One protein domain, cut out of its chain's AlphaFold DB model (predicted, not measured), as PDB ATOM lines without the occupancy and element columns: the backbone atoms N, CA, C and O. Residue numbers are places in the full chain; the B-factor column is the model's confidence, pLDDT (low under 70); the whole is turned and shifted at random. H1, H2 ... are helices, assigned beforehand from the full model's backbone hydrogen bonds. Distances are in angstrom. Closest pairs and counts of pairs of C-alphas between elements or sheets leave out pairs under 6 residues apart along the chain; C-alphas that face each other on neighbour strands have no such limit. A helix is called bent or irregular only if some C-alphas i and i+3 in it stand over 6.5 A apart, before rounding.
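What this domain is: This is residues 109 to 209 and 233 to 241 of the 245 residues of the protein "von Willebrand factor" of Eumeta variegata (UniProt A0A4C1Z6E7). Three longer helices, H2, H5 and H6, make an up-and-down bundle, each running against the one before it, with H5 packed on both H2 and H6. The small helices H3, H4 and H7 gather at one end and H1 sits at the other, while residues 189 to 209 form a long stretch with no named element. The printed part has 110 residues, 63 of them in seven named helices, H1 to H7 in chain order, and no named strand; the class is all helix. It is compact, with a radius of gyration of the C-alphas of 14.0 A and spans of 46 by 31 by 24 A.

Where its parts are: H6, the longest helix, covers residues 163 to 180 and measures 26.9 A, from C-alpha 163 at (136.915, 153.095, 92.696) to C-alpha 180 at (111.647, 151.429, 101.898). H5 is residues 144 to 156, 18.7 A, and H2 residues 115 to 129, 21.2 A. The short ones are H1, residues 109 to 112, H3, 132 to 135, H4, 137 to 140, and H7, 184 to 188. H7 is only just irregular: C-alphas 185 and 188 are 6.9 A apart.

How they stand to each other: H6 and H5 form a helical hairpin and touch at a shallow tilt of 29 degrees, opposite ways; their closest C-alphas, Tyr 154 and Pro 163, are 4.6 A apart. H5 touches H2 at a steep tilt of 43 degrees, opposite ways, closest at C-alphas Ser 121 and Gln 151, 5.1 A. H2 and H6 are close but not clearly touching, with C-alphas Phe 124 and Glu 164 at 7.5 A. H6 touches H7 with residues 175 to 179 alone, closest at C-alphas Ala 175 and Val 186, 6.0 A. H3 touches H7, with C-alphas Lys 133 and Val 186 at 5.2 A. H4 and H6 only just touch, with 3 pairs of C-alphas within 8 A, the closest Cys 137 and Cys 178 at 5.5 A. H1 touches H5, whose residues 151 to 156 alone take part, with C-alphas Cys 110 and Cys 155 at 5.0 A. Every O i to N i+4 pair is within hydrogen-bond range in H2, but 8 of 9 in H5, 13 of 14 in H6 and 0 of 1 in H7, which has 1 of 2 O i to N i+3 pairs; H1, H3 and H4 are too short for an O i to N i+4 pair.

The domain as a whole: The C-alphas farthest apart, Asp 115 and Gly 209, are 47.2 A apart. Residues 210 to 232 are not printed, and C-alphas 209 and 233 lie 32.4 A apart across the cut. No link between named helices is long. The mean pLDDT of the printed part is 74.2, with residue 145, residues 197 to 209 and residues 233 to 241 under 70.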
ATOM      1  N   ALA A 109     132.761 146.498  82.209       80.31
ATOM      2  CA  ALA A 109     133.923 147.366  82.363       80.31
ATOM      3  C   ALA A 109     135.134 146.618  82.947       80.31
ATOM      4  O   ALA A 109     136.269 146.882  82.560       80.31
ATOM      5  N   CYS A 110     134.907 145.616  83.804       82.50
ATOM      6  CA  CYS A 110     135.979 144.811  84.388       82.50
ATOM      7  C   CYS A 110     136.744 143.960  83.365       82.50
ATOM      8  O   CYS A 110     137.909 143.659  83.600       82.50
ATOM      9  N   LYS A 111     136.151 143.600  82.215       85.81
ATOM     10  CA  LYS A 111     136.844 142.790  81.190       85.81
ATOM     11  C   LYS A 111     138.037 143.506  80.557       85.81
ATOM     12  O   LYS A 111     138.895 142.851  79.979       85.81
ATOM     13  N   GLN A 112     138.058 144.835  80.618       84.06
ATOM     14  CA  GLN A 112     139.125 145.662  80.051       84.06
ATOM     15  C   GLN A 112     140.150 146.094  81.110       84.06
ATOM     16  O   GLN A 112     141.110 146.791  80.786       84.06
ATOM     17  N   GLN A 113     139.950 145.697  82.370       89.50
ATOM     18  CA  GLN A 113     140.818 146.061  83.482       89.50
ATOM     19  C   GLN A 113     141.886 144.995  83.739       89.50
ATOM     20  O   GLN A 113     141.785 143.853  83.299       89.50
ATOM     21  N   LYS A 114     142.928 145.383  84.479       93.19
ATOM     22  CA  LYS A 114     143.953 144.449  84.967       93.19
ATOM     23  C   LYS A 114     143.345 143.484  85.986       93.19
ATOM     24  O   LYS A 114     142.533 143.916  86.802       93.19
ATOM     25  N   ASP A 115     143.830 142.242  86.026       94.94
ATOM     26  CA  ASP A 115     143.364 141.210  86.969       94.94
ATOM     27  C   ASP A 115     143.358 141.691  88.428       94.94
ATOM     28  O   ASP A 115     142.408 141.443  89.162       94.94
ATOM     29  N   GLU A 116     144.368 142.464  88.836       95.12
ATOM     30  CA  GLU A 116     144.440 143.054  90.180       95.12
ATOM     31  C   GLU A 116     143.230 143.952  90.504       95.12
ATOM     32  O   GLU A 116     142.721 143.932  91.622       95.12
ATOM     33  N   ILE A 117     142.752 144.738  89.535       93.81
ATOM     34  CA  ILE A 117     141.591 145.624  89.711       93.81
ATOM     35  C   ILE A 117     140.313 144.791  89.818       93.81
ATOM     36  O   ILE A 117     139.460 145.100  90.647       93.81
ATOM     37  N   VAL A 118     140.198 143.730  89.017       94.25
ATOM     38  CA  VAL A 118     139.046 142.816  89.037       94.25
ATOM     39  C   VAL A 118     138.964 142.064  90.368       94.25
ATOM     40  O   VAL A 118     137.892 141.966  90.957       94.25
ATOM     41  N   VAL A 119     140.095 141.588  90.892       96.56
ATOM     42  CA  VAL A 119     140.142 140.935  92.209       96.56
ATOM     43  C   VAL A 119     139.748 141.919  93.312       96.56
ATOM     44  O   VAL A 119     138.881 141.603  94.125       96.56
ATOM     45  N   LYS A 120     140.300 143.141  93.303       96.31
ATOM     46  CA  LYS A 120     139.945 144.174  94.291       96.31
ATOM     47  C   LYS A 120     138.470 144.567  94.234       96.31
ATOM     48  O   LYS A 120     137.861 144.749  95.285       96.31
ATOM     49  N   SER A 121     137.883 144.680  93.040       94.69
ATOM     50  CA  SER A 121     136.458 145.004  92.902       94.69
ATOM     51  C   SER A 121     135.581 143.898  93.486       94.69
ATOM     52  O   SER A 121     134.638 144.182  94.228       94.69
ATOM     53  N   GLN A 122     135.923 142.635  93.221       95.06
ATOM     54  CA  GLN A 122     135.222 141.486  93.779       95.06
ATOM     55  C   GLN A 122     135.343 141.441  95.308       95.06
ATOM     56  O   GLN A 122     134.325 141.335  95.992       95.06
ATOM     57  N   GLU A 123     136.556 141.554  95.852       95.50
ATOM     58  CA  GLU A 123     136.806 141.552  97.300       95.50
ATOM     59  C   GLU A 123     136.039 142.673  98.008       95.50
ATOM     60  O   GLU A 123     135.340 142.419  98.995       95.50
ATOM     61  N   PHE A 124     136.104 143.895  97.472       94.31
ATOM     62  CA  PHE A 124     135.403 145.051  98.017       94.31
ATOM     63  C   PHE A 124     133.883 144.843  98.024       94.31
ATOM     64  O   PHE A 124     133.245 144.945  99.076       94.31
ATOM     65  N   CYS A 125     133.294 144.504  96.874       91.38
ATOM     66  CA  CYS A 125     131.846 144.367  96.734       91.38
ATOM     67  C   CYS A 125     131.283 143.197  97.554       91.38
ATOM     68  O   CYS A 125     130.245 143.347  98.201       91.38
ATOM     69  N   VAL A 126     131.973 142.051  97.587       92.75
ATOM     70  CA  VAL A 126     131.568 140.894  98.406       92.75
ATOM     71  C   VAL A 126     131.665 141.223  99.893       92.75
ATOM     72  O   VAL A 126     130.724 140.954 100.641       92.75
ATOM     73  N   SER A 127     132.770 141.832 100.333       92.06
ATOM     74  CA  SER A 127     132.956 142.237 101.732       92.06
ATOM     75  C   SER A 127     131.859 143.199 102.187       92.06
ATOM     76  O   SER A 127     131.250 143.007 103.243       92.06
ATOM     77  N   LEU A 128     131.540 144.194 101.355       89.38
ATOM     78  CA  LEU A 128     130.519 145.192 101.647       89.38
ATOM     79  C   LEU A 128     129.117 144.579 101.758       89.38
ATOM     80  O   LEU A 128     128.405 144.874 102.719       89.38
ATOM     81  N   LEU A 129     128.735 143.695 100.832       87.06
ATOM     82  CA  LEU A 129     127.419 143.043 100.837       87.06
ATOM     83  C   LEU A 129     127.259 141.995 101.945       87.06
ATOM     84  O   LEU A 129     126.146 141.784 102.424       87.06
ATOM     85  N   ASN A 130     128.355 141.393 102.409       89.00
ATOM     86  CA  ASN A 130     128.344 140.432 103.516       89.00
ATOM     87  C   ASN A 130     128.294 141.086 104.905       89.00
ATOM     88  O   ASN A 130     128.201 140.385 105.919       89.00
ATOM     89  N   LYS A 131     128.344 142.421 105.002       88.44
ATOM     90  CA  LYS A 131     128.201 143.102 106.292       88.44
ATOM     91  C   LYS A 131     126.838 142.797 106.910       88.44
ATOM     92  O   LYS A 131     125.804 142.863 106.250       88.44
ATOM     93  N   LYS A 132     126.815 142.593 108.235       87.50
ATOM     94  CA  LYS A 132     125.586 142.315 109.010       87.50
ATOM     95  C   LYS A 132     124.448 143.308 108.740       87.50
ATOM     96  O   LYS A 132     123.285 142.924 108.765       87.50
ATOM     97  N   LYS A 133     124.781 144.568 108.441       86.75
ATOM     98  CA  LYS A 133     123.816 145.635 108.128       86.75
ATOM     99  C   LYS A 133     122.990 145.355 106.863       86.75
ATOM    100  O   LYS A 133     121.862 145.821 106.774       86.75
ATOM    101  N   PHE A 134     123.515 144.564 105.924       88.00
ATOM    102  CA  PHE A 134     122.820 144.159 104.697       88.00
ATOM    103  C   PHE A 134     122.162 142.779 104.780       88.00
ATOM    104  O   PHE A 134     121.358 142.448 103.911       88.00
ATOM    105  N   GLN A 135     122.417 141.998 105.836       87.06
ATOM    106  CA  GLN A 135     121.889 140.636 105.976       87.06
ATOM    107  C   GLN A 135     120.353 140.591 105.977       87.06
ATOM    108  O   GLN A 135     119.744 139.678 105.425       87.06
ATOM    109  N   LYS A 136     119.698 141.583 106.590       86.75
ATOM    110  CA  LYS A 136     118.234 141.681 106.535       86.75
ATOM    111  C   LYS A 136     117.739 142.096 105.150       86.75
ATOM    112  O   LYS A 136     116.739 141.555 104.697       86.75
ATOM    113  N   CYS A 137     118.466 142.974 104.458       84.25
ATOM    114  CA  CYS A 137     118.143 143.376 103.089       84.25
ATOM    115  C   CYS A 137     118.176 142.192 102.123       84.25
ATOM    116  O   CYS A 137     117.251 142.033 101.336       84.25
ATOM    117  N   SER A 138     119.182 141.316 102.225       83.88
ATOM    118  CA  SER A 138     119.290 140.135 101.355       83.88
ATOM    119  C   SER A 138     118.154 139.121 101.529       83.88
ATOM    120  O   SER A 138     117.959 138.277 100.661       83.88
ATOM    121  N   ASN A 139     117.398 139.187 102.634       84.75
ATOM    122  CA  ASN A 139     116.233 138.323 102.854       84.75
ATOM    123  C   ASN A 139     114.964 138.854 102.175       84.75
ATOM    124  O   ASN A 139     114.052 138.078 101.904       84.75
ATOM    125  N   VAL A 140     114.887 140.166 101.932       78.62
ATOM    126  CA  VAL A 140     113.706 140.833 101.356       78.62
ATOM    127  C   VAL A 140     113.921 141.258  99.902       78.62
ATOM    128  O   VAL A 140     112.958 141.443  99.163       78.62
ATOM    129  N   MET A 141     115.178 141.384  99.470       77.31
ATOM    130  CA  MET A 141     115.572 141.800  98.129       77.31
ATOM    131  C   MET A 141     116.744 140.957  97.617       77.31
ATOM    132  O   MET A 141     117.647 140.598  98.367       77.31
ATOM    133  N   ASP A 142     116.753 140.668  96.314       70.12
ATOM    134  CA  ASP A 142     117.846 139.929  95.678       70.12
ATOM    135  C   ASP A 142     119.089 140.819  95.514       70.12
ATOM    136  O   ASP A 142     119.067 141.810  94.782       70.12
ATOM    137  N   ALA A 143     120.182 140.450  96.183       72.75
ATOM    138  CA  ALA A 143     121.452 141.174  96.137       72.75
ATOM    139  C   ALA A 143     122.375 140.739  94.981       72.75
ATOM    140  O   ALA A 143     123.389 141.389  94.736       72.75
ATOM    141  N   ARG A 144     122.063 139.659  94.249       72.69
ATOM    142  CA  ARG A 144     122.896 139.178  93.128       72.69
ATOM    143  C   ARG A 144     123.132 140.235  92.038       72.69
ATOM    144  O   ARG A 144     124.297 140.488  91.739       72.69
ATOM    145  N   PRO A 145     122.098 140.910  91.493       69.25
ATOM    146  CA  PRO A 145     122.307 141.946  90.475       69.25
ATOM    147  C   PRO A 145     123.133 143.137  90.979       69.25
ATOM    148  O   PRO A 145     123.783 143.833  90.205       69.25
ATOM    149  N   LEU A 146     123.142 143.362  92.292       74.75
ATOM    150  CA  LEU A 146     123.916 144.432  92.903       74.75
ATOM    151  C   LEU A 146     125.411 144.119  92.968       74.75
ATOM    152  O   LEU A 146     126.221 145.037  92.874       74.75
ATOM    153  N   LEU A 147     125.786 142.847  93.121       81.00
ATOM    154  CA  LEU A 147     127.187 142.435  93.127       81.00
ATOM    155  C   LEU A 147     127.850 142.700  91.768       81.00
ATOM    156  O   LEU A 147     128.988 143.167  91.721       81.00
ATOM    157  N   GLU A 148     127.138 142.426  90.675       79.94
ATOM    158  CA  GLU A 148     127.613 142.698  89.314       79.94
ATOM    159  C   GLU A 148     127.702 144.203  89.047       79.94
ATOM    160  O   GLU A 148     128.741 144.679  88.591       79.94
ATOM    161  N   ALA A 149     126.664 144.965  89.413       78.62
ATOM    162  CA  ALA A 149     126.658 146.419  89.259       78.62
ATOM    163  C   ALA A 149     127.766 147.099  90.085       78.62
ATOM    164  O   ALA A 149     128.463 147.973  89.582       78.62
ATOM    165  N   CYS A 150     127.987 146.653  91.326       83.94
ATOM    166  CA  CYS A 150     129.050 147.164  92.193       83.94
ATOM    167  C   CYS A 150     130.439 146.949  91.577       83.94
ATOM    168  O   CYS A 150     131.241 147.881  91.522       83.94
ATOM    169  N   GLN A 151     130.721 145.738  91.078       86.69
ATOM    170  CA  GLN A 151     131.998 145.441  90.421       86.69
ATOM    171  C   GLN A 151     132.166 146.263  89.148       86.69
ATOM    172  O   GLN A 151     133.244 146.802  88.901       86.69
ATOM    173  N   TRP A 152     131.100 146.384  88.356       85.06
ATOM    174  CA  TRP A 152     131.113 147.188  87.145       85.06
ATOM    175  C   TRP A 152     131.443 148.649  87.463       85.06
ATOM    176  O   TRP A 152     132.381 149.180  86.874       85.06
ATOM    177  N   ASP A 153     130.762 149.268  88.434       82.31
ATOM    178  CA  ASP A 153     130.977 150.676  88.806       82.31
ATOM    179  C   ASP A 153     132.370 150.903  89.414       82.31
ATOM    180  O   ASP A 153     132.988 151.940  89.178       82.31
ATOM    181  N   TYR A 154     132.918 149.913  90.126       88.19
ATOM    182  CA  TYR A 154     134.311 149.932  90.575       88.19
ATOM    183  C   TYR A 154     135.283 149.956  89.382       88.19
ATOM    184  O   TYR A 154     136.190 150.783  89.320       88.19
ATOM    185  N   CYS A 155     135.097 149.053  88.415       86.94
ATOM    186  CA  CYS A 155     135.968 148.910  87.245       86.94
ATOM    187  C   CYS A 155     135.810 150.036  86.211       86.94
ATOM    188  O   CYS A 155     136.745 150.306  85.458       86.94
ATOM    189  N   ALA A 156     134.630 150.653  86.137       84.31
ATOM    190  CA  ALA A 156     134.313 151.759  85.235       84.31
ATOM    191  C   ALA A 156     134.684 153.132  85.815       84.31
ATOM    192  O   ALA A 156     134.610 154.135  85.102       84.31
ATOM    193  N   CYS A 157     135.055 153.187  87.097       83.06
ATOM    194  CA  CYS A 157     135.365 154.428  87.789       83.06
ATOM    195  C   CYS A 157     136.510 155.180  87.095       83.06
ATOM    196  O   CYS A 157     137.509 154.587  86.670       83.06
ATOM    197  N   ALA A 158     136.369 156.499  86.977       79.56
ATOM    198  CA  ALA A 158     137.365 157.325  86.312       79.56
ATOM    199  C   ALA A 158     138.696 157.310  87.084       79.56
ATOM    200  O   ALA A 158     138.724 157.271  88.311       79.56
ATOM    201  N   ALA A 159     139.825 157.392  86.372       81.31
ATOM    202  CA  ALA A 159     141.158 157.283  86.979       81.31
ATOM    203  C   ALA A 159     141.481 158.384  88.016       81.31
ATOM    204  O   ALA A 159     142.402 158.234  88.814       81.31
ATOM    205  N   ASN A 160     140.746 159.499  87.996       84.69
ATOM    206  CA  ASN A 160     140.839 160.601  88.959       84.69
ATOM    207  C   ASN A 160     139.908 160.436  90.178       84.69
ATOM    208  O   ASN A 160     139.890 161.313  91.043       84.69
ATOM    209  N   GLN A 161     139.124 159.362  90.239       81.62
ATOM    210  CA  GLN A 161     138.199 159.048  91.322       81.62
ATOM    211  C   GLN A 161     138.662 157.799  92.075       81.62
ATOM    212  O   GLN A 161     139.457 157.001  91.585       81.62
ATOM    213  N   ASN A 162     138.168 157.639  93.301       87.56
ATOM    214  CA  ASN A 162     138.381 156.424  94.072       87.56
ATOM    215  C   ASN A 162     137.361 155.352  93.629       87.56
ATOM    216  O   ASN A 162     136.159 155.586  93.792       87.56
ATOM    217  N   PRO A 163     137.800 154.183  93.125       88.81
ATOM    218  CA  PRO A 163     136.915 153.095  92.696       88.81
ATOM    219  C   PRO A 163     135.922 152.625  93.760       88.81
ATOM    220  O   PRO A 163     134.772 152.314  93.446       88.81
ATOM    221  N   GLU A 164     136.333 152.638  95.031       91.56
ATOM    222  CA  GLU A 164     135.447 152.292  96.142       91.56
ATOM    223  C   GLU A 164     134.281 153.279  96.248       91.56
ATOM    224  O   GLU A 164     133.141 152.859  96.407       91.56
ATOM    225  N   ASP A 165     134.534 154.584  96.095       85.56
ATOM    226  CA  ASP A 165     133.491 155.611  96.188       85.56
ATOM    227  C   ASP A 165     132.479 155.492  95.031       85.56
ATOM    228  O   ASP A 165     131.277 155.671  95.248       85.56
ATOM    229  N   CYS A 166     132.938 155.123  93.828       82.38
ATOM    230  CA  CYS A 166     132.067 154.790  92.698       82.38
ATOM    231  C   CYS A 166     131.133 153.615  93.036       82.38
ATOM    232  O   CYS A 166     129.913 153.756  92.951       82.38
ATOM    233  N   ALA A 167     131.686 152.501  93.523       84.88
ATOM    234  CA  ALA A 167     130.914 151.329  93.941       84.88
ATOM    235  C   ALA A 167     129.963 151.617  95.125       84.88
ATOM    236  O   ALA A 167     128.843 151.104  95.196       84.88
ATOM    237  N   CYS A 168     130.359 152.489  96.056       86.69
ATOM    238  CA  CYS A 168     129.514 152.909  97.174       86.69
ATOM    239  C   CYS A 168     128.250 153.654  96.717       86.69
ATOM    240  O   CYS A 168     127.241 153.619  97.428       86.69
ATOM    241  N   ASN A 169     128.265 154.322  95.559       79.44
ATOM    242  CA  ASN A 169     127.069 154.974  95.023       79.44
ATOM    243  C   ASN A 169     126.016 153.938  94.624       79.44
ATOM    244  O   ASN A 169     124.853 154.090  94.993       79.44
ATOM    245  N   THR A 170     126.425 152.846  93.979       77.19
ATOM    246  CA  THR A 170     125.566 151.708  93.614       77.19
ATOM    247  C   THR A 170     124.904 151.095  94.844       77.19
ATOM    248  O   THR A 170     123.689 150.884  94.893       77.19
ATOM    249  N   ILE A 171     125.704 150.866  95.887       82.81
ATOM    250  CA  ILE A 171     125.261 150.248  97.141       82.81
ATOM    251  C   ILE A 171     124.329 151.177  97.919       82.81
ATOM    252  O   ILE A 171     123.374 150.706  98.541       82.81
ATOM    253  N   ALA A 172     124.532 152.497  97.832       81.81
ATOM    254  CA  ALA A 172     123.619 153.469  98.424       81.81
ATOM    255  C   ALA A 172     122.195 153.286  97.903       81.81
ATOM    256  O   ALA A 172     121.249 153.335  98.689       81.81
ATOM    257  N   VAL A 173     122.040 153.004  96.610       75.69
ATOM    258  CA  VAL A 173     120.719 152.817  96.017       75.69
ATOM    259  C   VAL A 173     120.053 151.527  96.502       75.69
ATOM    260  O   VAL A 173     118.838 151.479  96.678       75.69
ATOM    261  N   TYR A 174     120.819 150.463  96.743       76.00
ATOM    262  CA  TYR A 174     120.279 149.247  97.361       76.00
ATOM    263  C   TYR A 174     119.877 149.462  98.816       76.00
ATOM    264  O   TYR A 174     118.788 149.062  99.220       76.00
ATOM    265  N   ALA A 175     120.724 150.140  99.594       83.31
ATOM    266  CA  ALA A 175     120.408 150.487 100.972       83.31
ATOM    267  C   ALA A 175     119.115 151.310 101.057       83.31
ATOM    268  O   ALA A 175     118.284 151.055 101.920       83.31
ATOM    269  N   GLN A 176     118.911 152.261 100.141       77.25
ATOM    270  CA  GLN A 176     117.688 153.060 100.084       77.25
ATOM    271  C   GLN A 176     116.438 152.240  99.778       77.25
ATOM    272  O   GLN A 176     115.433 152.399 100.466       77.25
ATOM    273  N   GLU A 177     116.484 151.365  98.776       74.56
ATOM    274  CA  GLU A 177     115.330 150.517  98.467       74.56
ATOM    275  C   GLU A 177     115.039 149.536  99.603       74.56
ATOM    276  O   GLU A 177     113.887 149.373  99.997       74.56
ATOM    277  N   CYS A 178     116.079 148.983 100.228       79.94
ATOM    278  CA  CYS A 178     115.920 148.157 101.416       79.94
ATOM    279  C   CYS A 178     115.269 148.933 102.580       79.94
ATOM    280  O   CYS A 178     114.359 148.414 103.226       79.94
ATOM    281  N   LEU A 179     115.639 150.199 102.811       82.19
ATOM    282  CA  LEU A 179     114.978 151.044 103.818       82.19
ATOM    283  C   LEU A 179     113.480 151.207 103.547       82.19
ATOM    284  O   LEU A 179     112.689 151.169 104.488       82.19
ATOM    285  N   LYS A 180     113.070 151.338 102.278       78.56
ATOM    286  CA  LYS A 180     111.647 151.429 101.898       78.56
ATOM    287  C   LYS A 180     110.859 150.152 102.224       78.56
ATOM    288  O   LYS A 180     109.634 150.209 102.280       78.56
ATOM    289  N   THR A 181     111.532 149.022 102.456       77.50
ATOM    290  CA  THR A 181     110.907 147.768 102.924       77.50
ATOM    291  C   THR A 181     110.778 147.679 104.451       77.50
ATOM    292  O   THR A 181     110.240 146.702 104.963       77.50
ATOM    293  N   GLY A 182     111.252 148.690 105.192       81.94
ATOM    294  CA  GLY A 182     111.182 148.745 106.656       81.94
ATOM    295  C   GLY A 182     112.385 148.141 107.389       81.94
ATOM    296  O   GLY A 182     112.351 148.009 108.611       81.94
ATOM    297  N   VAL A 183     113.461 147.778 106.681       86.88
ATOM    298  CA  VAL A 183     114.703 147.272 107.295       86.88
ATOM    299  C   VAL A 183     115.550 148.442 107.790       86.88
ATOM    300  O   VAL A 183     116.348 149.020 107.058       86.88
ATOM    301  N   GLU A 184     115.377 148.802 109.053       86.69
ATOM    302  CA  GLU A 184     115.989 149.995 109.642       86.69
ATOM    303  C   GLU A 184     117.498 149.867 109.916       86.69
ATOM    304  O   GLU A 184     118.221 150.865 109.959       86.69
ATOM    305  N   GLU A 185     118.015 148.643 110.049       86.25
ATOM    306  CA  GLU A 185     119.428 148.371 110.350       86.25
ATOM    307  C   GLU A 185     120.390 148.873 109.267       86.25
ATOM    308  O   GLU A 185     121.568 149.122 109.545       86.25
ATOM    309  N   VAL A 186     119.899 149.064 108.040       85.69
ATOM    310  CA  VAL A 186     120.705 149.559 106.924       85.69
ATOM    311  C   VAL A 186     120.842 151.091 106.935       85.69
ATOM    312  O   VAL A 186     121.645 151.623 106.176       85.69
ATOM    313  N   LYS A 187     120.155 151.838 107.823       83.88
ATOM    314  CA  LYS A 187     120.250 153.321 107.900       83.88
ATOM    315  C   LYS A 187     121.687 153.831 108.023       83.88
ATOM    316  O   LYS A 187     122.025 154.875 107.472       83.88
ATOM    317  N   MET A 188     122.531 153.094 108.739       84.44
ATOM    318  CA  MET A 188     123.932 153.444 108.977       84.44
ATOM    319  C   MET A 188     124.871 152.428 108.323       84.44
ATOM    320  O   MET A 188     125.802 151.965 108.966       84.44
ATOM    321  N   TRP A 189     124.619 152.027 107.074       86.81
ATOM    322  CA  TRP A 189     125.434 151.023 106.370       86.81
ATOM    323  C   TRP A 189     126.859 151.479 106.006       86.81
ATOM    324  O   TRP A 189     127.714 150.638 105.736       86.81
ATOM    325  N   ARG A 190     127.110 152.794 105.998       87.69
ATOM    326  CA  ARG A 190     128.433 153.391 105.772       87.69
ATOM    327  C   ARG A 190     129.245 153.426 107.064       87.69
ATOM    328  O   ARG A 190     128.731 153.878 108.087       87.69
ATOM    329  N   ASP A 191     130.512 153.030 106.975       80.38
ATOM    330  CA  ASP A 191     131.439 152.911 108.103       80.38
ATOM    331  C   ASP A 191     132.709 153.742 107.845       80.38
ATOM    332  O   ASP A 191     132.965 154.171 106.719       80.38
ATOM    333  N   GLU A 192     133.532 153.968 108.870       76.38
ATOM    334  CA  GLU A 192     134.798 154.710 108.727       76.38
ATOM    335  C   GLU A 192     135.788 154.009 107.781       76.38
ATOM    336  O   GLU A 192     136.460 154.676 106.992       76.38
ATOM    337  N   ASP A 193     135.801 152.673 107.811       73.62
ATOM    338  CA  ASP A 193     136.699 151.819 107.023       73.62
ATOM    339  C   ASP A 193     136.108 151.395 105.666       73.62
ATOM    340  O   ASP A 193     136.767 150.722 104.879       73.62
ATOM    341  N   THR A 194     134.841 151.711 105.375       76.62
ATOM    342  CA  THR A 194     134.208 151.342 104.094       76.62
ATOM    343  C   THR A 194     133.083 152.303 103.746       76.62
ATOM    344  O   THR A 194     132.124 152.443 104.510       76.62
ATOM    345  N   CYS A 195     133.154 152.913 102.560       84.88
ATOM    346  CA  CYS A 195     132.187 153.915 102.106       84.88
ATOM    347  C   CYS A 195     132.045 155.100 103.073       84.88
ATOM    348  O   CYS A 195     130.931 155.537 103.376       84.88
ATOM    349  N   ARG A 196     133.176 155.614 103.576       80.25
ATOM    350  CA  ARG A 196     133.213 156.712 104.548       80.25
ATOM    351  C   ARG A 196     132.396 157.900 104.053       80.25
ATOM    352  O   ARG A 196     132.574 158.374 102.932       80.25
ATOM    353  N   ASN A 197     131.537 158.438 104.916       64.88
ATOM    354  CA  ASN A 197     130.780 159.656 104.630       64.88
ATOM    355  C   ASN A 197     131.723 160.875 104.586       64.88
ATOM    356  O   ASN A 197     131.776 161.663 105.527       64.88
ATOM    357  N   ARG A 198     132.453 161.077 103.484       56.25
ATOM    358  CA  ARG A 198     133.300 162.263 103.255       56.25
ATOM    359  C   ARG A 198     132.466 163.496 102.870       56.25
ATOM    360  O   ARG A 198     132.724 164.146 101.866       56.25
ATOM    361  N   GLY A 199     131.402 163.779 103.622       46.66
ATOM    362  CA  GLY A 199     130.579 164.992 103.489       46.66
ATOM    363  C   GLY A 199     129.749 165.158 102.203       46.66
ATOM    364  O   GLY A 199     128.976 166.109 102.132       46.66
ATOM    365  N   GLY A 200     129.844 164.261 101.215       39.16
ATOM    366  CA  GLY A 200     129.210 164.435  99.895       39.16
ATOM    367  C   GLY A 200     127.790 163.881  99.724       39.16
ATOM    368  O   GLY A 200     127.116 164.226  98.763       39.16
ATOM    369  N   PHE A 201     127.293 163.053 100.646       38.81
ATOM    370  CA  PHE A 201     125.963 162.445 100.526       38.81
ATOM    371  C   PHE A 201     125.150 162.634 101.807       38.81
ATOM    372  O   PHE A 201     125.052 161.736 102.642       38.81
ATOM    373  N   LYS A 202     124.507 163.798 101.937       32.34
ATOM    374  CA  LYS A 202     123.280 163.911 102.733       32.34
ATOM    375  C   LYS A 202     122.114 163.511 101.841       32.34
ATOM    376  O   LYS A 202     121.536 164.349 101.153       32.34
ATOM    377  N   LEU A 203     121.766 162.230 101.859       36.84
ATOM    378  CA  LEU A 203     120.457 161.811 101.383       36.84
ATOM    379  C   LEU A 203     119.434 162.412 102.342       36.84
ATOM    380  O   LEU A 203     119.299 161.972 103.483       36.84
ATOM    381  N   ARG A 204     118.759 163.480 101.904       30.66
ATOM    382  CA  ARG A 204     117.540 163.920 102.575       30.66
ATOM    383  C   ARG A 204     116.551 162.782 102.379       30.66
ATOM    384  O   ARG A 204     115.982 162.643 101.304       30.66
ATOM    385  N   SER A 205     116.362 161.968 103.410       28.33
ATOM    386  CA  SER A 205     115.159 161.165 103.562       28.33
ATOM    387  C   SER A 205     113.995 162.142 103.687       28.33
ATOM    388  O   SER A 205     113.579 162.496 104.791       28.33
ATOM    389  N   LYS A 206     113.507 162.664 102.560       25.25
ATOM    390  CA  LYS A 206     112.171 163.229 102.539       25.25
ATOM    391  C   LYS A 206     111.261 162.014 102.574       25.25
ATOM    392  O   LYS A 206     111.074 161.328 101.577       25.25
ATOM    393  N   ILE A 207     110.826 161.690 103.785       23.88
ATOM    394  CA  ILE A 207     109.670 160.842 104.022       23.88
ATOM    395  C   ILE A 207     108.567 161.457 103.158       23.88
ATOM    396  O   ILE A 207     108.148 162.589 103.407       23.88
ATOM    397  N   ILE A 208     108.186 160.779 102.076       24.08
ATOM    398  CA  ILE A 208     107.002 161.141 101.301       24.08
ATOM    399  C   ILE A 208     105.830 160.808 102.226       24.08
ATOM    400  O   ILE A 208     105.409 159.662 102.336       24.08
ATOM    401  N   GLY A 209     105.437 161.800 103.024       23.64
ATOM    402  CA  GLY A 209     104.447 161.655 104.087       23.64
ATOM    403  C   GLY A 209     104.204 162.900 104.946       23.64
ATOM    404  O   GLY A 209     103.422 162.808 105.884       23.64
ATOM    405  N   GLU A 233     124.336 151.239  81.431       30.12
ATOM    406  CA  GLU A 233     124.267 149.768  81.421       30.12
ATOM    407  C   GLU A 233     123.685 149.168  82.720       30.12
ATOM    408  O   GLU A 233     123.183 148.049  82.694       30.12
ATOM    409  N   ASN A 234     123.625 149.925  83.828       33.94
ATOM    410  CA  ASN A 234     123.176 149.412  85.138       33.94
ATOM    411  C   ASN A 234     121.759 149.854  85.564       33.94
ATOM    412  O   ASN A 234     121.248 149.387  86.585       33.94
ATOM    413  N   LEU A 235     121.084 150.722  84.798       30.80
ATOM    414  CA  LEU A 235     119.723 151.176  85.130       30.80
ATOM    415  C   LEU A 235     118.637 150.124  84.811       30.80
ATOM    416  O   LEU A 235     117.528 150.198  85.338       30.80
ATOM    417  N   LEU A 236     118.963 149.110  84.001       29.09
ATOM    418  CA  LEU A 236     118.016 148.105  83.493       29.09
ATOM    419  C   LEU A 236     117.613 147.017  84.506       29.09
ATOM    420  O   LEU A 236     116.783 146.170  84.200       29.09
ATOM    421  N   LEU A 237     118.132 147.050  85.736       27.61
ATOM    422  CA  LEU A 237     117.777 146.083  86.784       27.61
ATOM    423  C   LEU A 237     116.670 146.556  87.745       27.61
ATOM    424  O   LEU A 237     116.354 145.850  88.702       27.61
ATOM    425  N   ARG A 238     116.051 147.724  87.511       32.91
ATOM    426  CA  ARG A 238     115.115 148.356  88.467       32.91
ATOM    427  C   ARG A 238     113.643 148.442  88.047       32.91
ATOM    428  O   ARG A 238     112.872 149.057  88.771       32.91
ATOM    429  N   CYS A 239     113.221 147.740  86.993       26.08
ATOM    430  CA  CYS A 239     111.791 147.443  86.786       26.08
ATOM    431  C   CYS A 239     111.325 146.160  87.506       26.08
ATOM    432  O   CYS A 239     110.141 145.829  87.493       26.08
ATOM    433  N   ARG A 240     112.221 145.444  88.201       26.86
ATOM    434  CA  ARG A 240     111.871 144.200  88.897       26.86
ATOM    435  C   ARG A 240     111.309 144.457  90.302       26.86
ATOM    436  O   ARG A 240     112.037 144.843  91.211       26.86
ATOM    437  N   ARG A 241     110.027 144.100  90.460       26.25
ATOM    438  CA  ARG A 241     109.244 143.887  91.699       26.25
ATOM    439  C   ARG A 241     108.751 145.120  92.465       26.25
ATOM    440  O   ARG A 241     109.315 145.496  93.485       26.25
TER     441      ARG A 241